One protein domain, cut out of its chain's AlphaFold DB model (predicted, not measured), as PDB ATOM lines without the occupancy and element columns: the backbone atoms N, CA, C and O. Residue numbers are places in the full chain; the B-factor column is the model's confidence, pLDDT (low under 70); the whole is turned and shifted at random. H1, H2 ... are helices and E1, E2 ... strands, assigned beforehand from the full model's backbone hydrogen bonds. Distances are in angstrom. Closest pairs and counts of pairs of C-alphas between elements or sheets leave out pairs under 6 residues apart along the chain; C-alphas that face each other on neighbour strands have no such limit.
ATOM      1  N   LYS A   7      34.202  31.996 307.010       94.25
ATOM      2  CA  LYS A   7      33.468  31.306 305.943       94.25
ATOM      3  C   LYS A   7      34.228  30.090 305.404       94.25
ATOM      4  O   LYS A   7      33.620  29.048 305.195       94.25
ATOM      5  N   LEU A   8      35.542  30.206 305.190       94.69
ATOM      6  CA  LEU A   8      36.356  29.071 304.755       94.69
ATOM      7  C   LEU A   8      36.437  27.994 305.848       94.69
ATOM      8  O   LEU A   8      36.300  26.810 305.549       94.69
ATOM      9  N   ALA A   9      36.596  28.400 307.110       95.75
ATOM     10  CA  ALA A   9      36.564  27.476 308.241       95.75
ATOM     11  C   ALA A   9      35.200  26.770 308.380       95.75
ATOM     12  O   ALA A   9      35.150  25.581 308.679       95.75
ATOM     13  N   ASP A  10      34.096  27.477 308.129       97.31
ATOM     14  CA  ASP A  10      32.735  26.935 308.151       97.31
ATOM     15  C   ASP A  10      32.541  25.892 307.057       97.31
ATOM     16  O   ASP A  10      32.123  24.780 307.362       97.31
ATOM     17  N   VAL A  11      32.939  26.204 305.820       96.19
ATOM     18  CA  VAL A  11      32.881  25.259 304.692       96.19
ATOM     19  C   VAL A  11      33.722  24.009 304.956       96.19
ATOM     20  O   VAL A  11      33.312  22.906 304.605       96.19
ATOM     21  N   GLY A  12      34.881  24.155 305.607       94.94
ATOM     22  CA  GLY A  12      35.707  23.017 306.016       94.94
ATOM     23  C   GLY A  12      35.042  22.114 307.065       94.94
ATOM     24  O   GLY A  12      35.355  20.927 307.128       94.94
ATOM     25  N   ARG A  13      34.123  22.653 307.879       97.44
ATOM     26  CA  ARG A  13      33.343  21.891 308.872       97.44
ATOM     27  C   ARG A  13      32.069  21.293 308.281       97.44
ATOM     28  O   ARG A  13      31.721  20.165 308.618       97.44
ATOM     29  N   ASP A  14      31.379  22.044 307.430       98.25
ATOM     30  CA  ASP A  14      30.168  21.631 306.726       98.25
ATOM     31  C   ASP A  14      30.164  22.238 305.311       98.25
ATOM     32  O   ASP A  14      29.960  23.443 305.158       98.25
ATOM     33  N   PRO A  15      30.374  21.429 304.258       97.88
ATOM     34  CA  PRO A  15      30.486  21.936 302.894       97.88
ATOM     35  C   PRO A  15      29.131  22.274 302.253       97.88
ATOM     36  O   PRO A  15      29.095  22.652 301.079       97.88
ATOM     37  N   ARG A  16      28.009  22.115 302.969       98.38
ATOM     38  CA  ARG A  16      26.675  22.456 302.460       98.38
ATOM     39  C   ARG A  16      26.483  23.966 302.452       98.38
ATOM     40  O   ARG A  16      26.647  24.627 303.475       98.38
ATOM     41  N   VAL A  17      26.078  24.507 301.307       97.94
ATOM     42  CA  VAL A  17      25.882  25.949 301.127       97.94
ATOM     43  C   VAL A  17      24.627  26.257 300.328       97.94
ATOM     44  O   VAL A  17      24.147  25.441 299.539       97.94
ATOM     45  N   GLU A  18      24.152  27.489 300.488       97.19
ATOM     46  CA  GLU A  18      23.232  28.122 299.555       97.19
ATOM     47  C   GLU A  18      23.855  29.411 299.011       97.19
ATOM     48  O   GLU A  18      24.327  30.258 299.771       97.19
ATOM     49  N   LEU A  19      23.837  29.571 297.689       96.19
ATOM     50  CA  LEU A  19      24.195  30.804 296.999       96.19
ATOM     51  C   LEU A  19      22.914  31.540 296.614       96.19
ATOM     52  O   LEU A  19      22.054  30.955 295.963       96.19
ATOM     53  N   HIS A  20      22.798  32.804 297.013       95.19
ATOM     54  CA  HIS A  20      21.619  33.647 296.791       95.19
ATOM     55  C   HIS A  20      22.007  34.804 295.869       95.19
ATOM     56  O   HIS A  20      23.040  35.436 296.103       95.19
ATOM     57  N   SER A  21      21.193  35.110 294.854       92.50
ATOM     58  CA  SER A  21      21.429  36.270 293.980       92.50
ATOM     59  C   SER A  21      21.317  37.592 294.734       92.50
ATOM     60  O   SER A  21      21.967  38.551 294.334       92.50
ATOM     61  N   SER A  22      20.555  37.617 295.840       84.81
ATOM     62  CA  SER A  22      20.363  38.790 296.707       84.81
ATOM     63  C   SER A  22      19.931  40.027 295.904       84.81
ATOM     64  O   SER A  22      20.706  40.981 295.793       84.81
ATOM     65  N   PRO A  23      18.735  39.986 295.283       87.69
ATOM     66  CA  PRO A  23      18.235  41.086 294.465       87.69
ATOM     67  C   PRO A  23      18.183  42.401 295.251       87.69
ATOM     68  O   PRO A  23      17.999  42.405 296.469       87.69
ATOM     69  N   ILE A  24      18.359  43.515 294.539       89.62
ATOM     70  CA  ILE A  24      18.278  44.869 295.115       89.62
ATOM     71  C   ILE A  24      16.842  45.401 294.999       89.62
ATOM     72  O   ILE A  24      16.453  46.300 295.736       89.62
ATOM     73  N   GLU A  25      16.056  44.860 294.068       88.12
ATOM     74  CA  GLU A  25      14.657  45.210 293.900       88.12
ATOM     75  C   GLU A  25      13.785  44.701 295.056       88.12
ATOM     76  O   GLU A  25      13.760  43.513 295.377       88.12
ATOM     77  N   ASP A  26      13.007  45.610 295.645       88.06
ATOM     78  CA  ASP A  26      12.090  45.289 296.746       88.06
ATOM     79  C   ASP A  26      10.847  44.518 296.273       88.06
ATOM     80  O   ASP A  26      10.186  43.839 297.060       88.06
ATOM     81  N   ASP A  27      10.499  44.633 294.987       90.12
ATOM     82  CA  ASP A  27       9.279  44.048 294.428       90.12
ATOM     83  C   ASP A  27       9.447  42.603 293.943       90.12
ATOM     84  O   ASP A  27       8.447  41.960 293.631       90.12
ATOM     85  N   LEU A  28      10.681  42.080 293.897       91.62
ATOM     86  CA  LEU A  28      11.015  40.735 293.410       91.62
ATOM     87  C   LEU A  28      10.385  40.386 292.048       91.62
ATOM     88  O   LEU A  28      10.070  39.221 291.782       91.62
ATOM     89  N   SER A  29      10.204  41.375 291.172       90.62
ATOM     90  CA  SER A  29       9.633  41.173 289.836       90.62
ATOM     91  C   SER A  29      10.561  40.352 288.924       90.62
ATOM     92  O   SER A  29      10.101  39.460 288.203       90.62
ATOM     93  N   SER A  30      11.880  40.574 288.997       90.62
ATOM     94  CA  SER A  30      12.905  39.717 288.368       90.62
ATOM     95  C   SER A  30      13.152  38.417 289.135       90.62
ATOM     96  O   SER A  30      13.435  37.385 288.517       90.62
ATOM     97  N   GLY A  31      12.963  38.456 290.453       93.75
ATOM     98  CA  GLY A  31      12.999  37.315 291.359       93.75
ATOM     99  C   GLY A  31      14.332  37.088 292.066       93.75
ATOM    100  O   GLY A  31      15.391  37.507 291.613       93.75
ATOM    101  N   ASP A  32      14.267  36.350 293.173       95.00
ATOM    102  CA  ASP A  32      15.425  35.910 293.954       95.00
ATOM    103  C   ASP A  32      15.781  34.459 293.606       95.00
ATOM    104  O   ASP A  32      14.983  33.537 293.826       95.00
ATOM    105  N   ALA A  33      16.971  34.255 293.043       96.38
ATOM    106  CA  ALA A  33      17.493  32.957 292.652       96.38
ATOM    107  C   ALA A  33      18.406  32.374 293.736       96.38
ATOM    108  O   ALA A  33      19.283  33.049 294.279       96.38
ATOM    109  N   LYS A  34      18.240  31.077 294.008       97.44
ATOM    110  CA  LYS A  34      19.028  30.330 294.991       97.44
ATOM    111  C   LYS A  34      19.529  29.024 294.402       97.44
ATOM    112  O   LYS A  34      18.768  28.304 293.754       97.44
ATOM    113  N   LEU A  35      20.786  28.699 294.675       98.12
ATOM    114  CA  LEU A  35      21.389  27.399 294.391       98.12
ATOM    115  C   LEU A  35      21.834  26.770 295.707       98.12
ATOM    116  O   LEU A  35      22.643  27.362 296.415       98.12
ATOM    117  N   ALA A  36      21.335  25.579 296.019       98.44
ATOM    118  CA  ALA A  36      21.778  24.799 297.166       98.44
ATOM    119  C   ALA A  36      22.620  23.615 296.698       98.44
ATOM    120  O   ALA A  36      22.300  22.950 295.704       98.44
ATOM    121  N   GLY A  37      23.681  23.312 297.431       98.31
ATOM    122  CA  GLY A  37      24.594  22.254 297.038       98.31
ATOM    123  C   GLY A  37      25.694  21.996 298.045       98.31
ATOM    124  O   GLY A  37      25.655  22.475 299.180       98.31
ATOM    125  N   VAL A  38      26.668  21.217 297.597       98.38
ATOM    126  CA  VAL A  38      27.863  20.874 298.363       98.38
ATOM    127  C   VAL A  38      29.078  21.429 297.634       98.38
ATOM    128  O   VAL A  38      29.218  21.254 296.425       98.38
ATOM    129  N   LEU A  39      29.952  22.119 298.362       97.69
ATOM    130  CA  LEU A  39      31.218  22.590 297.815       97.69
ATOM    131  C   LEU A  39      32.229  21.445 297.739       97.69
ATOM    132  O   LEU A  39      32.513  20.775 298.730       97.69
ATOM    133  N   VAL A  40      32.809  21.263 296.557       96.06
ATOM    134  CA  VAL A  40      33.914  20.343 296.287       96.06
ATOM    135  C   VAL A  40      35.158  21.182 296.032       96.06
ATOM    136  O   VAL A  40      35.110  22.120 295.240       96.06
ATOM    137  N   ALA A  41      36.264  20.882 296.715       92.31
ATOM    138  CA  ALA A  41      37.504  21.633 296.545       92.31
ATOM    139  C   ALA A  41      37.982  21.576 295.088       92.31
ATOM    140  O   ALA A  41      38.075  20.497 294.502       92.31
ATOM    141  N   ASP A  42      38.313  22.737 294.530       91.50
ATOM    142  CA  ASP A  42      38.878  22.852 293.192       91.50
ATOM    143  C   ASP A  42      40.350  23.257 293.282       91.50
ATOM    144  O   ASP A  42      40.699  24.435 293.371       91.50
ATOM    145  N   ALA A  43      41.223  22.251 293.271       77.75
ATOM    146  CA  ALA A  43      42.667  22.456 293.313       77.75
ATOM    147  C   ALA A  43      43.235  23.043 292.009       77.75
ATOM    148  O   ALA A  43      44.365  23.521 292.020       77.75
ATOM    149  N   ALA A  44      42.489  23.008 290.897       76.31
ATOM    150  CA  ALA A  44      42.950  23.546 289.616       76.31
ATOM    151  C   ALA A  44      42.761  25.068 289.527       76.31
ATOM    152  O   ALA A  44      43.546  25.750 288.872       76.31
ATOM    153  N   THR A  45      41.732  25.587 290.201       77.00
ATOM    154  CA  THR A  45      41.387  27.019 290.216       77.00
ATOM    155  C   THR A  45      41.827  27.718 291.508       77.00
ATOM    156  O   THR A  45      41.817  28.946 291.588       77.00
ATOM    157  N   GLY A  46      42.212  26.957 292.538       66.12
ATOM    158  CA  GLY A  46      42.773  27.495 293.776       66.12
ATOM    159  C   GLY A  46      44.180  28.056 293.559       66.12
ATOM    160  O   GLY A  46      45.023  27.403 292.952       66.12
ATOM    161  N   GLY A  47      44.437  29.261 294.067       66.25
ATOM    162  CA  GLY A  47      45.755  29.902 294.045       66.25
ATOM    163  C   GLY A  47      46.235  30.249 295.453       66.25
ATOM    164  O   GLY A  47      45.513  30.045 296.429       66.25
ATOM    165  N   GLU A  48      47.436  30.825 295.567       65.19
ATOM    166  CA  GLU A  48      48.021  31.231 296.862       65.19
ATOM    167  C   GLU A  48      47.146  32.240 297.637       65.19
ATOM    168  O   GLU A  48      47.239  32.347 298.856       65.19
ATOM    169  N   GLU A  49      46.245  32.938 296.942       77.50
ATOM    170  CA  GLU A  49      45.395  33.999 297.489       77.50
ATOM    171  C   GLU A  49      44.035  33.501 298.030       77.50
ATOM    172  O   GLU A  49      43.286  34.277 298.626       77.50
ATOM    173  N   GLY A  50      43.688  32.213 297.863       84.62
ATOM    174  CA  GLY A  50      42.467  31.650 298.450       84.62
ATOM    175  C   GLY A  50      41.989  30.304 297.901       84.62
ATOM    176  O   GLY A  50      42.389  29.838 296.840       84.62
ATOM    177  N   ALA A  51      41.058  29.687 298.633       90.94
ATOM    178  CA  ALA A  51      40.475  28.391 298.285       90.94
ATOM    179  C   ALA A  51      39.377  28.519 297.217       90.94
ATOM    180  O   ALA A  51      38.450  29.323 297.374       90.94
ATOM    181  N   ALA A  52      39.447  27.706 296.163       92.44
ATOM    182  CA  ALA A  52      38.413  27.599 295.137       92.44
ATOM    183  C   ALA A  52      37.581  26.325 295.321       92.44
ATOM    184  O   ALA A  52      38.051  25.323 295.866       92.44
ATOM    185  N   PHE A  53      36.330  26.381 294.870       94.88
ATOM    186  CA  PHE A  53      35.383  25.279 294.979       94.88
ATOM    187  C   PHE A  53      34.503  25.199 293.736       94.88
ATOM    188  O   PHE A  53      34.118  26.227 293.176       94.88
ATOM    189  N   ILE A  54      34.116  23.981 293.379       96.06
ATOM    190  CA  ILE A  54      32.998  23.691 292.484       96.06
ATOM    191  C   ILE A  54      31.759  23.468 293.353       96.06
ATOM    192  O   ILE A  54      31.818  22.755 294.353       96.06
ATOM    193  N   LEU A  55      30.631  24.072 292.979       97.31
ATOM    194  CA  LEU A  55      29.346  23.796 293.616       97.31
ATOM    195  C   LEU A  55      28.667  22.619 292.910       97.31
ATOM    196  O   LEU A  55      28.210  22.767 291.776       97.31
ATOM    197  N   ASP A  56      28.557  21.482 293.592       97.50
ATOM    198  CA  ASP A  56      27.694  20.386 293.154       97.50
ATOM    199  C   ASP A  56      26.239  20.718 293.519       97.50
ATOM    200  O   ASP A  56      25.843  20.696 294.692       97.50
ATOM    201  N   VAL A  57      25.460  21.137 292.519       97.88
ATOM    202  CA  VAL A  57      24.114  21.688 292.713       97.88
ATOM    203  C   VAL A  57      23.110  20.564 292.959       97.88
ATOM    204  O   VAL A  57      22.823  19.746 292.087       97.88
ATOM    205  N   THR A  58      22.478  20.597 294.128       98.12
ATOM    206  CA  THR A  58      21.435  19.637 294.530       98.12
ATOM    207  C   THR A  58      20.026  20.208 294.406       98.12
ATOM    208  O   THR A  58      19.058  19.456 294.259       98.12
ATOM    209  N   LYS A  59      19.891  21.539 294.439       98.38
ATOM    210  CA  LYS A  59      18.620  22.237 294.258       98.38
ATOM    211  C   LYS A  59      18.844  23.620 293.661       98.38
ATOM    212  O   LYS A  59      19.803  24.305 294.004       98.38
ATOM    213  N   ALA A  60      17.913  24.044 292.821       98.38
ATOM    214  CA  ALA A  60      17.800  25.416 292.353       98.38
ATOM    215  C   ALA A  60      16.386  25.929 292.623       98.38
ATOM    216  O   ALA A  60      15.416  25.166 292.562       98.38
ATOM    217  N   SER A  61      16.247  27.214 292.918       97.69
ATOM    218  CA  SER A  61      14.938  27.845 293.015       97.69
ATOM    219  C   SER A  61      14.967  29.300 292.598       97.69
ATOM    220  O   SER A  61      15.971  29.971 292.795       97.69
ATOM    221  N   VAL A  62      13.842  29.785 292.088       97.38
ATOM    222  CA  VAL A  62      13.577  31.201 291.852       97.38
ATOM    223  C   VAL A  62      12.241  31.536 292.498       97.38
ATOM    224  O   VAL A  62      11.265  30.809 292.294       97.38
ATOM    225  N   VAL A  63      12.209  32.615 293.272       95.88
ATOM    226  CA  VAL A  63      10.975  33.165 293.845       95.88
ATOM    227  C   VAL A  63      10.705  34.521 293.224       95.88
ATOM    228  O   VAL A  63      11.595  35.365 293.208       95.88
ATOM    229  N   LYS A  64       9.488  34.726 292.726       96.25
ATOM    230  CA  LYS A  64       9.033  35.994 292.142       96.25
ATOM    231  C   LYS A  64       7.726  36.433 292.773       96.25
ATOM    232  O   LYS A  64       6.930  35.587 293.185       96.25
ATOM    233  N   VAL A  65       7.479  37.738 292.770       95.44
ATOM    234  CA  VAL A  65       6.136  38.282 292.979       95.44
ATOM    235  C   VAL A  65       5.544  38.621 291.613       95.44
ATOM    236  O   VAL A  65       6.075  39.456 290.887       95.44
ATOM    237  N   ILE A  66       4.439  37.967 291.256       92.56
ATOM    238  CA  ILE A  66       3.704  38.186 290.002       92.56
ATOM    239  C   ILE A  66       2.232  38.368 290.361       92.56
ATOM    240  O   ILE A  66       1.668  37.537 291.065       92.56
ATOM    241  N   ASP A  67       1.609  39.468 289.927       91.00
ATOM    242  CA  ASP A  67       0.189  39.765 290.184       91.00
ATOM    243  C   ASP A  67      -0.235  39.611 291.660       91.00
ATOM    244  O   ASP A  67      -1.316  39.114 291.979       91.00
ATOM    245  N   LYS A  68       0.628  40.062 292.585       90.50
ATOM    246  CA  LYS A  68       0.458  39.935 294.049       90.50
ATOM    247  C   LYS A  68       0.414  38.486 294.560       90.50
ATOM    248  O   LYS A  68      -0.088  38.243 295.654       90.50
ATOM    249  N   GLN A  69       0.946  37.537 293.797       94.12
ATOM    250  CA  GLN A  69       1.151  36.151 294.202       94.12
ATOM    251  C   GLN A  69       2.639  35.814 294.208       94.12
ATOM    252  O   GLN A  69       3.417  36.357 293.425       94.12
ATOM    253  N   LEU A  70       3.029  34.888 295.079       95.75
ATOM    254  CA  LEU A  70       4.362  34.308 295.064       95.75
ATOM    255  C   LEU A  70       4.393  33.138 294.085       95.75
ATOM    256  O   LEU A  70       3.691  32.144 294.282       95.75
ATOM    257  N   GLU A  71       5.237  33.239 293.065       97.38
ATOM    258  CA  GLU A  71       5.598  32.127 292.191       97.38
ATOM    259  C   GLU A  71       6.918  31.521 292.674       97.38
ATOM    260  O   GLU A  71       7.941  32.199 292.765       97.38
ATOM    261  N   PHE A  72       6.904  30.221 292.952       97.19
ATOM    262  CA  PHE A  72       8.077  29.433 293.301       97.19
ATOM    263  C   PHE A  72       8.379  28.477 292.160       97.19
ATOM    264  O   PHE A  72       7.669  27.489 291.962       97.19
ATOM    265  N   THR A  73       9.470  28.726 291.452       98.00
ATOM    266  CA  THR A  73      10.052  27.736 290.550       98.00
ATOM    267  C   THR A  73      11.146  27.000 291.303       98.00
ATOM    268  O   THR A  73      12.060  27.618 291.836       98.00
ATOM    269  N   THR A  74      11.064  25.677 291.380       98.12
ATOM    270  CA  THR A  74      12.040  24.835 292.080       98.12
ATOM    271  C   THR A  74      12.482  23.690 291.191       98.12
ATOM    272  O   THR A  74      11.700  23.159 290.409       98.12
ATOM    273  N   TRP A  75      13.742  23.301 291.313       98.44
ATOM    274  CA  TRP A  75      14.306  22.146 290.639       98.44
ATOM    275  C   TRP A  75      15.196  21.366 291.603       98.44
ATOM    276  O   TRP A  75      15.972  21.959 292.351       98.44
ATOM    277  N   SER A  76      15.108  20.040 291.553       97.81
ATOM    278  CA  SER A  76      16.107  19.121 292.106       97.81
ATOM    279  C   SER A  76      16.232  17.900 291.182       97.81
ATOM    280  O   SER A  76      15.312  17.628 290.397       97.81
ATOM    281  N   PRO A  77      17.324  17.119 291.263       96.44
ATOM    282  CA  PRO A  77      17.440  15.867 290.517       96.44
ATOM    283  C   PRO A  77      16.272  14.900 290.766       96.44
ATOM    284  O   PRO A  77      15.810  14.246 289.829       96.44
ATOM    285  N   ALA A  78      15.771  14.843 292.006       94.88
ATOM    286  CA  ALA A  78      14.694  13.944 292.419       94.88
ATOM    287  C   ALA A  78      13.301  14.451 292.011       94.88
ATOM    288  O   ALA A  78      12.482  13.686 291.507       94.88
ATOM    289  N   ASP A  79      13.032  15.743 292.204       95.19
ATOM    290  CA  ASP A  79      11.690  16.314 292.049       95.19
ATOM    291  C   ASP A  79      11.419  16.895 290.660       95.19
ATOM    292  O   ASP A  79      10.263  17.200 290.350       95.19
ATOM    293  N   ARG A  80      12.471  17.020 289.834       96.56
ATOM    294  CA  ARG A  80      12.475  17.744 288.556       96.56
ATOM    295  C   ARG A  80      12.014  19.194 288.747       96.56
ATOM    296  O   ARG A  80      12.017  19.716 289.858       96.56
ATOM    297  N   LEU A  81      11.715  19.876 287.645       97.88
ATOM    298  CA  LEU A  81      11.202  21.240 287.685       97.88
ATOM    299  C   LEU A  81       9.754  21.240 288.192       97.88
ATOM    300  O   LEU A  81       8.919  20.492 287.684       97.88
ATOM    301  N   ARG A  82       9.450  22.103 289.160       97.75
ATOM    302  CA  ARG A  82       8.106  22.348 289.688       97.75
ATOM    303  C   ARG A  82       7.860  23.842 289.806       97.75
ATOM    304  O   ARG A  82       8.732  24.567 290.278       97.75
ATOM    305  N   VAL A  83       6.656  24.267 289.441       97.62
ATOM    306  CA  VAL A  83       6.178  25.644 289.610       97.62
ATOM    307  C   VAL A  83       4.984  25.623 290.560       97.62
ATOM    308  O   VAL A  83       4.094  24.781 290.419       97.62
ATOM    309  N   GLN A  84       4.986  26.498 291.561       97.00
ATOM    310  CA  GLN A  84       3.934  26.600 292.572       97.00
ATOM    311  C   GLN A  84       3.560  28.058 292.804       97.00
ATOM    312  O   GLN A  84       4.430  28.920 292.833       97.00
ATOM    313  N   TYR A  85       2.277  28.304 293.053       95.88
ATOM    314  CA  TYR A  85       1.748  29.632 293.354       95.88
ATOM    315  C   TYR A  85       1.212  29.670 294.787       95.88
ATOM    316  O   TYR A  85       0.578  28.710 295.244       95.88
ATOM    317  N   ARG A  86       1.478  30.760 295.511       92.44
ATOM    318  CA  ARG A  86       0.942  31.034 296.854       92.44
ATOM    319  C   ARG A  86       0.399  32.459 296.925       92.44
ATOM    320  O   ARG A  86       0.942  33.357 296.287       92.44
ATOM    321  N   THR A  87      -0.675  32.624 297.690       82.69
ATOM    322  CA  THR A  87      -1.307  33.912 298.015       82.69
ATOM    323  C   THR A  87      -0.901  34.367 299.404       82.69
ATOM    324  O   THR A  87      -0.642  33.476 300.248       82.69
TER     325      THR A  87
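This is residues 7 to 87 of the 87 residues of an uncharacterized protein of Candidatus Microthrix parvicella RN1 (UniProt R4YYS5). A single long, twisted sheet of five strands, in one layer, makes the body; E2 and E3 bend sharply, and beyond the bends their residues 38 to 41 and 53 to 56 make a two-stranded arm. One short helix, H1, only grazes the sheet near E1 and E2. The printed part has 81 residues, with one named helix and then five named strands, H1 E1 E2 E3 E4 E5; the sheet's order is E1 - E2 - E3 - E4 - E5, all antiparallel, and the class is mostly strand. The whole is loose, with a radius of gyration of the C-alphas of 15.8 A, and elongated, spanning 49 by 31 by 21 A.

H1 takes residues 7 to 13, from C-alpha 7 at (33.468, 31.306, 305.943), and is 9.9 A long. E1 is residues 16 to 20, 13.5 A. E2 is residues 32 to 41, 26.4 A, and bends by 60 degrees at residue 38. E3, the longest strand, is residues 53 to 66, 34.6 A, from C-alpha 53 at (35.383, 25.279, 294.979); it bends by 72 degrees at residue 56. E4 is residues 69 to 76, 22.8 A. E5 is residues 80 to 86, 19.5 A, ending at C-alpha 86 at (0.942, 31.034, 296.854).

The strands form a meander, each the antiparallel neighbour of the one before, and each successive pair is a hairpin. The sheet is twisted, with C-alphas up to 6.8 A off its best plane. E1 and E2 stand at 146 degrees, with N 19 and O 35 at 2.8 A. E2 and E3 stand at 173 degrees; N 34 and O 61 are 2.8 A apart, and, beyond the bends, N 40 and O 54 are also 2.8 A apart. E3 and E4, at 158 degrees, have N 62 and O 73 at 2.8 A. E4 and E5, at 163 degrees, have N 82 and O 74 at 2.8 A. E1 and E5 are the edge strands and are apart. H1 is on the sheet but only grazes it with its residues 10 to 12; its closest C-alphas to E2 are those of Val 11 and Leu 39, 7.6 A. In H1 every O i to N i+4 pair is within hydrogen-bond range.

The two C-alphas farthest apart, those of Glu 48 and Thr 87, are 49.4 A apart. The printed part has no cut and ends at the chain's last residue. The links E1 to E2 and E2 to E3 are long, with 11 residues each; the other three are tight. The mean pLDDT of the printed part is 93.0, and residues 46 to 48 are under 70.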